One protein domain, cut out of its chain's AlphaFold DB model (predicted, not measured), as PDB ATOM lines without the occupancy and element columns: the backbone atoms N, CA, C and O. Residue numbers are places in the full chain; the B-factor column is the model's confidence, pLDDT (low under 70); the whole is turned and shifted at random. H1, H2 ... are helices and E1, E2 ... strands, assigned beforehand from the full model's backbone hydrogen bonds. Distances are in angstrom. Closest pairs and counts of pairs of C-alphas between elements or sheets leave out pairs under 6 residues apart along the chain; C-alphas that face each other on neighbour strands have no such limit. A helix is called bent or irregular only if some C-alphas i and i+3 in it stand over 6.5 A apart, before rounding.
ATOM      1  N   SER A 253     -29.007  44.725  46.206       91.62
ATOM      2  CA  SER A 253     -29.277  43.283  46.295       91.62
ATOM      3  C   SER A 253     -29.936  42.770  45.008       91.62
ATOM      4  O   SER A 253     -31.016  43.223  44.616       91.62
ATOM      5  N   ALA A 254     -29.265  41.831  44.347       91.88
ATOM      6  CA  ALA A 254     -29.746  41.080  43.198       91.88
ATOM      7  C   ALA A 254     -31.004  40.262  43.523       91.88
ATOM      8  O   ALA A 254     -31.911  40.223  42.695       91.88
ATOM      9  N   GLU A 255     -31.106  39.685  44.721       93.06
ATOM     10  CA  GLU A 255     -32.291  38.965  45.192       93.06
ATOM     11  C   GLU A 255     -33.485  39.910  45.355       93.06
ATOM     12  O   GLU A 255     -34.555  39.658  44.799       93.06
ATOM     13  N   ILE A 256     -33.312  41.051  46.037       92.38
ATOM     14  CA  ILE A 256     -34.378  42.061  46.166       92.38
ATOM     15  C   ILE A 256     -34.778  42.599  44.785       92.38
ATOM     16  O   ILE A 256     -35.969  42.755  44.513       92.38
ATOM     17  N   MET A 257     -33.816  42.836  43.886       90.44
ATOM     18  CA  MET A 257     -34.110  43.231  42.506       90.44
ATOM     19  C   MET A 257     -34.866  42.134  41.738       90.44
ATOM     20  O   MET A 257     -35.805  42.452  41.007       90.44
ATOM     21  N   ALA A 258     -34.525  40.854  41.922       92.75
ATOM     22  CA  ALA A 258     -35.236  39.728  41.322       92.75
ATOM     23  C   ALA A 258     -36.692  39.655  41.813       92.75
ATOM     24  O   ALA A 258     -37.605  39.584  40.985       92.75
ATOM     25  N   PHE A 259     -36.926  39.778  43.126       91.69
ATOM     26  CA  PHE A 259     -38.272  39.886  43.708       91.69
ATOM     27  C   PHE A 259     -39.042  41.117  43.201       91.69
ATOM     28  O   PHE A 259     -40.252  41.039  42.994       91.69
ATOM     29  N   ALA A 260     -38.354  42.234  42.948       89.81
ATOM     30  CA  ALA A 260     -38.932  43.448  42.370       89.81
ATOM     31  C   ALA A 260     -39.207  43.359  40.850       89.81
ATOM     32  O   ALA A 260     -39.718  44.315  40.265       89.81
ATOM     33  N   GLY A 261     -38.900  42.226  40.204       89.94
ATOM     34  CA  GLY A 261     -39.226  41.948  38.800       89.94
ATOM     35  C   GLY A 261     -38.028  41.832  37.854       89.94
ATOM     36  O   GLY A 261     -38.221  41.528  36.675       89.94
ATOM     37  N   ALA A 262     -36.790  42.009  38.329       91.38
ATOM     38  CA  ALA A 262     -35.579  41.778  37.538       91.38
ATOM     39  C   ALA A 262     -35.275  40.271  37.416       91.38
ATOM     40  O   ALA A 262     -34.256  39.782  37.892       91.38
ATOM     41  N   SER A 263     -36.163  39.519  36.760       92.19
ATOM     42  CA  SER A 263     -36.147  38.045  36.699       92.19
ATOM     43  C   SER A 263     -34.841  37.421  36.190       92.19
ATOM     44  O   SER A 263     -34.532  36.286  36.536       92.19
ATOM     45  N   HIS A 264     -34.041  38.160  35.419       92.19
ATOM     46  CA  HIS A 264     -32.711  37.736  34.972       92.19
ATOM     47  C   HIS A 264     -31.681  37.603  36.111       92.19
ATOM     48  O   HIS A 264     -30.652  36.967  35.909       92.19
ATOM     49  N   LEU A 265     -31.952  38.180  37.287       94.31
ATOM     50  CA  LEU A 265     -31.134  38.062  38.496       94.31
ATOM     51  C   LEU A 265     -31.592  36.924  39.419       94.31
ATOM     52  O   LEU A 265     -30.885  36.600  40.361       94.31
ATOM     53  N   ALA A 266     -32.726  36.266  39.140       95.25
ATOM     54  CA  ALA A 266     -33.246  35.166  39.964       95.25
ATOM     55  C   ALA A 266     -32.381  33.887  39.926       95.25
ATOM     56  O   ALA A 266     -32.667  32.923  40.631       95.25
ATOM     57  N   CYS A 267     -31.342  33.857  39.087       96.06
ATOM     58  CA  CYS A 267     -30.310  32.821  39.077       96.06
ATOM     59  C   CYS A 267     -29.134  33.129  40.025       96.06
ATOM     60  O   CYS A 267     -28.214  32.317  40.131       96.06
ATOM     61  N   LEU A 268     -29.135  34.295  40.674       97.00
ATOM     62  CA  LEU A 268     -28.127  34.720  41.637       97.00
ATOM     63  C   LEU A 268     -28.622  34.493  43.065       97.00
ATOM     64  O   LEU A 268     -29.823  34.501  43.322       97.00
ATOM     65  N   VAL A 269     -27.674  34.301  43.976       97.00
ATOM     66  CA  VAL A 269     -27.908  34.146  45.415       97.00
ATOM     67  C   VAL A 269     -26.874  34.956  46.187       97.00
ATOM     68  O   VAL A 269     -25.718  35.085  45.760       97.00
ATOM     69  N   GLU A 270     -27.302  35.506  47.317       95.88
ATOM     70  CA  GLU A 270     -26.501  36.370  48.180       95.88
ATOM     71  C   GLU A 270     -26.130  35.693  49.499       95.88
ATOM     72  O   GLU A 270     -26.849  34.852  50.031       95.88
ATOM     73  N   THR A 271     -25.002  36.109  50.073       94.94
ATOM     74  CA  THR A 271     -24.629  35.766  51.451       94.94
ATOM     75  C   THR A 271     -24.129  37.002  52.174       94.94
ATOM     76  O   THR A 271     -23.291  37.721  51.629       94.94
ATOM     77  N   VAL A 272     -24.553  37.198  53.421       93.31
ATOM     78  CA  VAL A 272     -24.093  38.298  54.279       93.31
ATOM     79  C   VAL A 272     -23.277  37.718  55.429       93.31
ATOM     80  O   VAL A 272     -23.827  37.002  56.264       93.31
ATOM     81  N   ASN A 273     -21.982  38.041  55.491       92.19
ATOM     82  CA  ASN A 273     -21.064  37.594  56.542       92.19
ATOM     83  C   ASN A 273     -21.065  36.058  56.740       92.19
ATOM     84  O   ASN A 273     -21.044  35.553  57.866       92.19
ATOM     85  N   GLU A 274     -21.110  35.291  55.642       92.12
ATOM     86  CA  GLU A 274     -21.028  33.826  55.684       92.12
ATOM     87  C   GLU A 274     -19.620  33.330  55.355       92.12
ATOM     88  O   GLU A 274     -19.053  33.631  54.305       92.12
ATOM     89  N   GLY A 275     -19.065  32.502  56.245       91.25
ATOM     90  CA  GLY A 275     -17.812  31.803  55.978       91.25
ATOM     91  C   GLY A 275     -17.972  30.809  54.829       91.25
ATOM     92  O   GLY A 275     -18.926  30.024  54.802       91.25
ATOM     93  N   TRP A 276     -17.015  30.807  53.903       92.44
ATOM     94  CA  TRP A 276     -16.987  29.945  52.721       92.44
ATOM     95  C   TRP A 276     -16.621  28.501  53.090       92.44
ATOM     96  O   TRP A 276     -15.542  27.987  52.796       92.44
ATOM     97  N   ASN A 277     -17.542  27.846  53.797       89.12
ATOM     98  CA  ASN A 277     -17.336  26.547  54.424       89.12
ATOM     99  C   ASN A 277     -17.114  25.399  53.432       89.12
ATOM    100  O   ASN A 277     -16.542  24.386  53.831       89.12
ATOM    101  N   ASN A 278     -17.544  25.563  52.179       90.00
ATOM    102  CA  ASN A 278     -17.392  24.576  51.114       90.00
ATOM    103  C   ASN A 278     -16.271  24.911  50.132       90.00
ATOM    104  O   ASN A 278     -15.958  24.069  49.298       90.00
ATOM    105  N   ALA A 279     -15.634  26.078  50.231       89.81
ATOM    106  CA  ALA A 279     -14.473  26.384  49.408       89.81
ATOM    107  C   ALA A 279     -13.239  25.621  49.913       89.81
ATOM    108  O   ALA A 279     -13.006  25.520  51.118       89.81
ATOM    109  N   ILE A 280     -12.400  25.134  48.996       87.75
ATOM    110  CA  ILE A 280     -11.045  24.672  49.331       87.75
ATOM    111  C   ILE A 280     -10.187  25.908  49.670       87.75
ATOM    112  O   ILE A 280      -9.943  26.728  48.781       87.75
ATOM    113  N   PRO A 281      -9.697  26.074  50.914       84.25
ATOM    114  CA  PRO A 281      -8.979  27.285  51.290       84.25
ATOM    115  C   PRO A 281      -7.529  27.295  50.798       84.25
ATOM    116  O   PRO A 281      -6.811  26.293  50.855       84.25
ATOM    117  N   LEU A 282      -7.070  28.471  50.363       83.06
ATOM    118  CA  LEU A 282      -5.666  28.717  50.015       83.06
ATOM    119  C   LEU A 282      -4.778  28.746  51.274       83.06
ATOM    120  O   LEU A 282      -3.695  28.148  51.308       83.06
ATOM    121  N   THR A 283      -5.282  29.419  52.309       81.06
ATOM    122  CA  THR A 283      -4.713  29.611  53.650       81.06
ATOM    123  C   THR A 283      -5.846  29.653  54.679       81.06
ATOM    124  O   THR A 283      -6.995  29.840  54.302       81.06
ATOM    125  N   GLU A 284      -5.523  29.512  55.966       78.81
ATOM    126  CA  GLU A 284      -6.467  29.714  57.081       78.81
ATOM    127  C   GLU A 284      -6.290  31.131  57.683       78.81
ATOM    128  O   GLU A 284      -5.135  31.552  57.844       78.81
ATOM    129  N   PRO A 285      -7.360  31.863  58.067       78.38
ATOM    130  CA  PRO A 285      -8.773  31.488  58.039       78.38
ATOM    131  C   PRO A 285      -9.315  31.359  56.622       78.38
ATOM    132  O   PRO A 285      -8.727  31.855  55.658       78.38
ATOM    133  N   ARG A 286     -10.471  30.718  56.523       83.44
ATOM    134  CA  ARG A 286     -11.229  30.628  55.277       83.44
ATOM    135  C   ARG A 286     -11.912  31.983  55.020       83.44
ATOM    136  O   ARG A 286     -12.249  32.665  55.988       83.44
ATOM    137  N   PRO A 287     -12.124  32.403  53.760       87.31
ATOM    138  CA  PRO A 287     -12.803  33.667  53.483       87.31
ATOM    139  C   PRO A 287     -14.195  33.724  54.127       87.31
ATOM    140  O   PRO A 287     -14.949  32.751  54.075       87.31
ATOM    141  N   GLN A 288     -14.533  34.875  54.702       91.81
ATOM    142  CA  GLN A 288     -15.861  35.197  55.226       91.81
ATOM    143  C   GLN A 288     -16.186  36.647  54.834       91.81
ATOM    144  O   GLN A 288     -16.020  37.535  55.662       91.81
ATOM    145  N   PRO A 289     -16.572  36.905  53.569       92.06
ATOM    146  CA  PRO A 289     -16.865  38.260  53.109       92.06
ATOM    147  C   PRO A 289     -18.102  38.830  53.805       92.06
ATOM    148  O   PRO A 289     -19.100  38.118  53.969       92.06
ATOM    149  N   ASP A 290     -18.088  40.125  54.121       92.31
ATOM    150  CA  ASP A 290     -19.274  40.836  54.628       92.31
ATOM    151  C   ASP A 290     -20.488  40.701  53.699       92.31
ATOM    152  O   ASP A 290     -21.625  40.597  54.165       92.31
ATOM    153  N   TYR A 291     -20.252  40.659  52.387       93.56
ATOM    154  CA  TYR A 291     -21.263  40.370  51.375       93.56
ATOM    155  C   TYR A 291     -20.645  39.590  50.211       93.56
ATOM    156  O   TYR A 291     -19.536  39.901  49.779       93.56
ATOM    157  N   SER A 292     -21.350  38.600  49.659       94.69
ATOM    158  CA  SER A 292     -20.932  37.929  48.422       94.69
ATOM    159  C   SER A 292     -22.108  37.544  47.533       94.69
ATOM    160  O   SER A 292     -23.215  37.332  48.026       94.69
ATOM    161  N   VAL A 293     -21.848  37.460  46.224       96.38
ATOM    162  CA  VAL A 293     -22.809  37.023  45.203       96.38
ATOM    163  C   VAL A 293     -22.182  35.924  44.354       96.38
ATOM    164  O   VAL A 293     -21.032  36.024  43.902       96.38
ATOM    165  N   GLY A 294     -22.973  34.892  44.092       97.00
ATOM    166  CA  GLY A 294     -22.693  33.884  43.078       97.00
ATOM    167  C   GLY A 294     -23.984  33.388  42.443       97.00
ATOM    168  O   GLY A 294     -25.045  33.992  42.592       97.00
ATOM    169  N   PHE A 295     -23.887  32.280  41.727       97.25
ATOM    170  CA  PHE A 295     -25.026  31.610  41.119       97.25
ATOM    171  C   PHE A 295     -25.685  30.647  42.106       97.25
ATOM    172  O   PHE A 295     -25.003  29.900  42.811       97.25
ATOM    173  N   ALA A 296     -27.014  30.627  42.109       95.62
ATOM    174  CA  ALA A 296     -27.791  29.575  42.746       95.62
ATOM    175  C   ALA A 296     -27.582  28.243  42.001       95.62
ATOM    176  O   ALA A 296     -27.198  28.221  40.827       95.62
ATOM    177  N   ARG A 297     -27.882  27.109  42.642       92.88
ATOM    178  CA  ARG A 297     -27.810  25.787  41.989       92.88
ATOM    179  C   ARG A 297     -28.751  25.709  40.780       92.88
ATOM    180  O   ARG A 297     -28.427  25.094  39.768       92.88
ATOM    181  N   GLU A 298     -29.891  26.377  40.892       93.31
ATOM    182  CA  GLU A 298     -30.991  26.462  39.934       93.31
ATOM    183  C   GLU A 298     -30.623  27.270  38.677       93.31
ATOM    184  O   GLU A 298     -31.329  27.204  37.673       93.31
ATOM    185  N   ALA A 299     -29.492  27.989  38.691       95.38
ATOM    186  CA  ALA A 299     -28.922  28.631  37.507       95.38
ATOM    187  C   ALA A 299     -28.405  27.624  36.460       95.38
ATOM    188  O   ALA A 299     -28.164  28.001  35.311       95.38
ATOM    189  N   PHE A 300     -28.203  26.363  36.854       94.38
ATOM    190  CA  PHE A 300     -27.577  25.330  36.037       94.38
ATOM    191  C   PHE A 300     -28.574  24.238  35.643       94.38
ATOM    192  O   PHE A 300     -29.352  23.743  36.458       94.38
ATOM    193  N   THR A 301     -28.501  23.799  34.387       95.38
ATOM    194  CA  THR A 301     -29.218  22.608  33.925       95.38
ATOM    195  C   THR A 301     -28.657  21.343  34.572       95.38
ATOM    196  O   THR A 301     -27.501  21.298  34.997       95.38
ATOM    197  N   GLU A 302     -29.445  20.267  34.588       94.06
ATOM    198  CA  GLU A 302     -29.002  18.967  35.106       94.06
ATOM    199  C   GLU A 302     -27.727  18.464  34.400       94.06
ATOM    200  O   GLU A 302     -26.785  18.028  35.057       94.06
ATOM    201  N   ASP A 303     -27.619  18.648  33.079       94.12
ATOM    202  CA  ASP A 303     -26.401  18.350  32.308       94.12
ATOM    203  C   ASP A 303     -25.181  19.171  32.753       94.12
ATOM    204  O   ASP A 303     -24.055  18.667  32.748       94.12
ATOM    205  N   GLN A 304     -25.369  20.442  33.120       93.25
ATOM    206  CA  GLN A 304     -24.294  21.278  33.658       93.25
ATOM    207  C   GLN A 304     -23.902  20.816  35.065       93.25
ATOM    208  O   GLN A 304     -22.714  20.648  35.330       93.25
ATOM    209  N   LEU A 305     -24.871  20.525  35.935       90.88
ATOM    210  CA  LEU A 305     -24.621  19.996  37.279       90.88
ATOM    211  C   LEU A 305     -23.894  18.642  37.232       90.88
ATOM    212  O   LEU A 305     -22.918  18.454  37.956       90.88
ATOM    213  N   ASN A 306     -24.267  17.745  36.317       89.94
ATOM    214  CA  ASN A 306     -23.585  16.467  36.090       89.94
ATOM    215  C   ASN A 306     -22.123  16.650  35.638       89.94
ATOM    216  O   ASN A 306     -21.244  15.884  36.034       89.94
ATOM    217  N   LYS A 307     -21.825  17.698  34.858       90.50
ATOM    218  CA  LYS A 307     -20.449  18.071  34.468       90.50
ATOM    219  C   LYS A 307     -19.655  18.737  35.596       90.50
ATOM    220  O   LYS A 307     -18.425  18.680  35.573       90.50
ATOM    221  N   LEU A 308     -20.335  19.370  36.553       89.38
ATOM    222  CA  LEU A 308     -19.739  20.022  37.724       89.38
ATOM    223  C   LEU A 308     -19.534  19.067  38.908       89.38
ATOM    224  O   LEU A 308     -18.618  19.289  39.698       89.38
ATOM    225  N   ALA A 309     -20.321  17.993  39.011       86.75
ATOM    226  CA  ALA A 309     -20.278  17.036  40.118       86.75
ATOM    227  C   ALA A 309     -18.857  16.541  40.495       86.75
ATOM    228  O   ALA A 309     -18.551  16.542  41.687       86.75
ATOM    229  N   PRO A 310     -17.934  16.230  39.554       87.50
ATOM    230  CA  PRO A 310     -16.565  15.815  39.898       87.50
ATOM    231  C   PRO A 310     -15.702  16.883  40.595       87.50
ATOM    232  O   PRO A 310     -14.650  16.551  41.136       87.50
ATOM    233  N   PHE A 311     -16.109  18.156  40.551       85.00
ATOM    234  CA  PHE A 311     -15.389  19.313  41.113       85.00
ATOM    235  C   PHE A 311     -16.061  19.890  42.359       85.00
ATOM    236  O   PHE A 311     -15.419  20.597  43.135       85.00
ATOM    237  N   VAL A 312     -17.356  19.606  42.498       84.81
ATOM    238  CA  VAL A 312     -18.202  19.979  43.632       84.81
ATOM    239  C   VAL A 312     -18.120  18.947  44.758       84.81
ATOM    240  O   VAL A 312     -18.190  19.328  45.922       84.81
ATOM    241  N   GLY A 313     -17.937  17.665  44.422       82.94
ATOM    242  CA  GLY A 313     -17.938  16.572  45.395       82.94
ATOM    243  C   GLY A 313     -19.333  16.261  45.943       82.94
ATOM    244  O   GLY A 313     -20.350  16.778  45.467       82.94
ATOM    245  N   GLU A 314     -19.396  15.412  46.965       82.25
ATOM    246  CA  GLU A 314     -20.623  15.147  47.713       82.25
ATOM    247  C   GLU A 314     -20.845  16.273  48.733       82.25
ATOM    248  O   GLU A 314     -20.631  16.132  49.934       82.25
ATOM    249  N   PHE A 315     -21.267  17.439  48.234       72.62
ATOM    250  CA  PHE A 315     -21.401  18.662  49.031       72.62
ATOM    251  C   PHE A 315     -22.267  18.473  50.297       72.62
ATOM    252  O   PHE A 315     -21.961  19.037  51.345       72.62
ATOM    253  N   ILE A 316     -23.293  17.612  50.233       76.75
ATOM    254  CA  ILE A 316     -24.171  17.255  51.364       76.75
ATOM    255  C   ILE A 316     -23.406  16.508  52.475       76.75
ATOM    256  O   ILE A 316     -23.708  16.689  53.654       76.75
ATOM    257  N   ALA A 317     -22.396  15.709  52.124       78.31
ATOM    258  CA  ALA A 317     -21.530  15.007  53.073       78.31
ATOM    259  C   ALA A 317     -20.437  15.913  53.685       78.31
ATOM    260  O   ALA A 317     -19.699  15.475  54.569       78.31
ATOM    261  N   GLY A 318     -20.356  17.180  53.258       76.94
ATOM    262  CA  GLY A 318     -19.376  18.155  53.742       76.94
ATOM    263  C   GLY A 318     -18.086  18.222  52.923       76.94
ATOM    264  O   GLY A 318     -17.086  18.731  53.431       76.94
ATOM    265  N   ASP A 319     -18.091  17.726  51.682       81.75
ATOM    266  CA  ASP A 319     -16.951  17.868  50.774       81.75
ATOM    267  C   ASP A 319     -16.618  19.344  50.478       81.75
ATOM    268  O   ASP A 319     -17.487  20.228  50.435       81.75
ATOM    269  N   LEU A 320     -15.324  19.591  50.250       87.81
ATOM    270  CA  LEU A 320     -14.803  20.872  49.783       87.81
ATOM    271  C   LEU A 320     -14.725  20.890  48.251       87.81
ATOM    272  O   LEU A 320     -14.346  19.909  47.613       87.81
ATOM    273  N   SER A 321     -15.032  22.047  47.681       89.25
ATOM    274  CA  SER A 321     -15.263  22.292  46.264       89.25
ATOM    275  C   SER A 321     -14.322  23.370  45.725       89.25
ATOM    276  O   SER A 321     -13.933  24.306  46.428       89.25
ATOM    277  N   PHE A 322     -13.991  23.267  44.438       85.56
ATOM    278  CA  PHE A 322     -13.309  24.340  43.703       85.56
ATOM    279  C   PHE A 322     -14.261  25.462  43.260       85.56
ATOM    280  O   PHE A 322     -13.801  26.542  42.899       85.56
ATOM    281  N   PHE A 323     -15.572  25.202  43.252       90.50
ATOM    282  CA  PHE A 323     -16.581  26.049  42.606       90.50
ATOM    283  C   PHE A 323     -17.781  26.386  43.501       90.50
ATOM    284  O   PHE A 323     -18.763  26.925  43.000       90.50
ATOM    285  N   MET A 324     -17.736  26.091  44.802       91.31
ATOM    286  CA  MET A 324     -18.774  26.487  45.762       91.31
ATOM    287  C   MET A 324     -18.152  27.174  46.973       91.31
ATOM    288  O   MET A 324     -17.198  26.660  47.548       91.31
ATOM    289  N   ALA A 325     -18.719  28.310  47.371       91.44
ATOM    290  CA  ALA A 325     -18.370  28.991  48.617       91.44
ATOM    291  C   ALA A 325     -19.146  28.395  49.801       91.44
ATOM    292  O   ALA A 325     -18.565  28.001  50.813       91.44
ATOM    293  N   THR A 326     -20.463  28.280  49.643       90.50
ATOM    294  CA  THR A 326     -21.396  27.701  50.619       90.50
ATOM    295  C   THR A 326     -22.245  26.629  49.933       90.50
ATOM    296  O   THR A 326     -22.080  26.375  48.741       90.50
ATOM    297  N   MET A 327     -23.192  26.013  50.645       89.50
ATOM    298  CA  MET A 327     -24.159  25.075  50.048       89.50
ATOM    299  C   MET A 327     -25.020  25.687  48.934       89.50
ATOM    300  O   MET A 327     -25.571  24.946  48.123       89.50
ATOM    301  N   GLN A 328     -25.143  27.014  48.915       89.88
ATOM    302  CA  GLN A 328     -26.057  27.752  48.044       89.88
ATOM    303  C   GLN A 328     -25.297  28.496  46.934       89.88
ATOM    304  O   GLN A 328     -25.747  28.503  45.792       89.88
ATOM    305  N   VAL A 329     -24.117  29.052  47.243       94.62
ATOM    306  CA  VAL A 329     -23.325  29.881  46.318       94.62
ATOM    307  C   VAL A 329     -22.375  29.038  45.460       94.62
ATOM    308  O   VAL A 329     -21.302  28.628  45.920       94.62
ATOM    309  N   TYR A 330     -22.726  28.849  44.189       94.81
ATOM    310  CA  TYR A 330     -21.847  28.328  43.138       94.81
ATOM    311  C   TYR A 330     -21.141  29.491  42.430       94.81
ATOM    312  O   TYR A 330     -21.749  30.524  42.171       94.81
ATOM    313  N   PHE A 331     -19.866  29.316  42.076       94.75
ATOM    314  CA  PHE A 331     -19.037  30.309  41.382       94.75
ATOM    315  C   PHE A 331     -19.192  31.734  41.958       94.75
ATOM    316  O   PHE A 331     -19.700  32.614  41.258       94.75
ATOM    317  N   PRO A 332     -18.779  31.980  43.219       94.31
ATOM    318  CA  PRO A 332     -18.745  33.335  43.766       94.31
ATOM    319  C   PRO A 332     -17.901  34.227  42.848       94.31
ATOM    320  O   PRO A 332     -16.731  33.939  42.593       94.31
ATOM    321  N   PHE A 333     -18.509  35.286  42.317       94.25
ATOM    322  CA  PHE A 333     -17.868  36.194  41.355       94.25
ATOM    323  C   PHE A 333     -17.793  37.636  41.858       94.25
ATOM    324  O   PHE A 333     -17.140  38.470  41.232       94.25
ATOM    325  N   PHE A 334     -18.454  37.936  42.977       93.62
ATOM    326  CA  PHE A 334     -18.462  39.255  43.586       93.62
ATOM    327  C   PHE A 334     -18.430  39.148  45.114       93.62
ATOM    328  O   PHE A 334     -19.121  38.315  45.700       93.62
ATOM    329  N   THR A 335     -17.639  40.008  45.752       93.00
ATOM    330  CA  THR A 335     -17.467  40.093  47.208       93.00
ATOM    331  C   THR A 335     -17.282  41.545  47.624       93.00
ATOM    332  O   THR A 335     -16.525  42.263  46.969       93.00
ATOM    333  N   CYS A 336     -17.883  41.945  48.742       90.62
ATOM    334  CA  CYS A 336     -17.515  43.156  49.470       90.62
ATOM    335  C   CYS A 336     -16.949  42.785  50.836       90.62
ATOM    336  O   CYS A 336     -17.460  41.883  51.496       90.62
ATOM    337  N   GLU A 337     -15.966  43.569  51.261       88.56
ATOM    338  CA  GLU A 337     -15.432  43.605  52.617       88.56
ATOM    339  C   GLU A 337     -15.508  45.057  53.099       88.56
ATOM    340  O   GLU A 337     -15.184  45.978  52.340       88.56
ATOM    341  N   VAL A 338     -15.946  45.287  54.335       86.25
ATOM    342  CA  VAL A 338     -16.067  46.619  54.928       86.25
ATOM    343  C   VAL A 338     -15.196  46.683  56.172       86.25
ATOM    344  O   VAL A 338     -15.545  46.162  57.222       86.25
ATOM    345  N   THR A 339     -14.072  47.396  56.074       80.75
ATOM    346  CA  THR A 339     -13.155  47.583  57.207       80.75
ATOM    347  C   THR A 339     -13.323  48.970  57.830       80.75
ATOM    348  O   THR A 339     -13.204  49.986  57.142       80.75
ATOM    349  N   CYS A 340     -13.553  49.048  59.145       73.88
ATOM    350  CA  CYS A 340     -13.557  50.321  59.877       73.88
ATOM    351  C   CYS A 340     -12.395  50.380  60.873       73.88
ATOM    352  O   CYS A 340     -12.456  49.821  61.968       73.88
ATOM    353  N   GLY A 341     -11.346  51.142  60.555       65.12
ATOM    354  CA  GLY A 341     -10.260  51.374  61.503       65.12
ATOM    355  C   GLY A 341      -9.036  52.069  60.919       65.12
ATOM    356  O   GLY A 341      -9.007  52.479  59.763       65.12
ATOM    357  N   ALA A 342      -7.986  52.166  61.735       57.09
ATOM    358  CA  ALA A 342      -6.756  52.905  61.429       57.09
ATOM    359  C   ALA A 342      -5.864  52.293  60.320       57.09
ATOM    360  O   ALA A 342      -4.752  52.773  60.116       57.09
ATOM    361  N   GLY A 343      -6.314  51.240  59.629       56.97
ATOM    362  CA  GLY A 343      -5.588  50.583  58.532       56.97
ATOM    363  C   GLY A 343      -6.395  50.422  57.237       56.97
ATOM    364  O   GLY A 343      -5.968  49.677  56.362       56.97
ATOM    365  N   GLY A 344      -7.555  51.077  57.121       50.06
ATOM    366  CA  GLY A 344      -8.631  50.727  56.177       50.06
ATOM    367  C   GLY A 344      -8.402  50.920  54.668       50.06
ATOM    368  O   GLY A 344      -9.371  50.825  53.928       50.06
ATOM    369  N   LEU A 345      -7.178  51.192  54.195       48.94
ATOM    370  CA  LEU A 345      -6.865  51.201  52.754       48.94
ATOM    371  C   LEU A 345      -5.585  50.408  52.455       48.94
ATOM    372  O   LEU A 345      -5.643  49.389  51.777       48.94
ATOM    373  N   ASP A 346      -4.462  50.762  53.090       44.38
ATOM    374  CA  ASP A 346      -3.162  50.078  52.930       44.38
ATOM    375  C   ASP A 346      -3.163  48.579  53.315       44.38
ATOM    376  O   ASP A 346      -2.194  47.866  53.026       44.38
ATOM    377  N   ILE A 347      -4.200  48.121  54.032       50.47
ATOM    378  CA  ILE A 347      -4.455  46.712  54.377       50.47
ATOM    379  C   ILE A 347      -5.541  46.100  53.477       50.47
ATOM    380  O   ILE A 347      -5.469  44.909  53.204       50.47
ATOM    381  N   ALA A 348      -6.513  46.890  53.006       50.22
ATOM    382  CA  ALA A 348      -7.594  46.424  52.134       50.22
ATOM    383  C   ALA A 348      -7.120  46.152  50.691       50.22
ATOM    384  O   ALA A 348      -7.620  45.238  50.046       50.22
ATOM    385  N   ASP A 349      -6.109  46.887  50.215       49.84
ATOM    386  CA  ASP A 349      -5.494  46.726  48.886       49.84
ATOM    387  C   ASP A 349      -4.492  45.539  48.779       49.84
ATOM    388  O   ASP A 349      -3.754  45.450  47.791       49.84
ATOM    389  N   ARG A 350      -4.388  44.651  49.787       48.84
ATOM    390  CA  ARG A 350      -3.338  43.604  49.890       48.84
ATOM    391  C   ARG A 350      -3.823  42.164  49.740       48.84
ATOM    392  O   ARG A 350      -3.143  41.445  48.971       48.84
TER     393      ARG A 350
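This is residues 253 to 350 of the 350 residues of an uncharacterized protein of Sporothrix insectorum RCEF 264 (UniProt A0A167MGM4). This is a flat domain of little regular structure: a small three-stranded antiparallel sheet, E1 - E2 - E3, with H1 grazing it, H2 set off from it, long loops, and residues 340 to 346 sticking out. The 98 printed residues hold H1, E1, E2, H2, E3 in that order; 34 are in these elements, class mixed. It is only just compact, close to loose, with radius of gyration of the C-alphas 15.1 A and spans of 49 by 36 by 19 A.

H1 is residues 254 to 259, from C-alpha 254 at (-29.746, 41.080, 43.198). E1 is 268 to 272 and E2 291 to 295, 14.0 A. H2 is 302 to 312, 13.8 A, irregular: C-alphas 307 and 310 are 7.0 A apart. E3 is 330 to 336, 16.7 A, ending at C-alpha 336 (-17.515, 43.156, 49.470).

The hairpin E1 and E2 has N 269 and O 294 at 3.0 A; E2 and E3 have N 295 and O 330 at 2.8 A. H1 only grazes the sheet; its closest C-alphas to E1 are Glu 255 and Val 269, 6.5 A. H2 is not on the sheet. Each O i to N i+4 pair is within hydrogen-bond range in H1, 5 of 7 in H2.

The printed part has no cut. Links E1 to E2 and H2 to E3 are long. Residues 341 to 350 have pLDDT under 70.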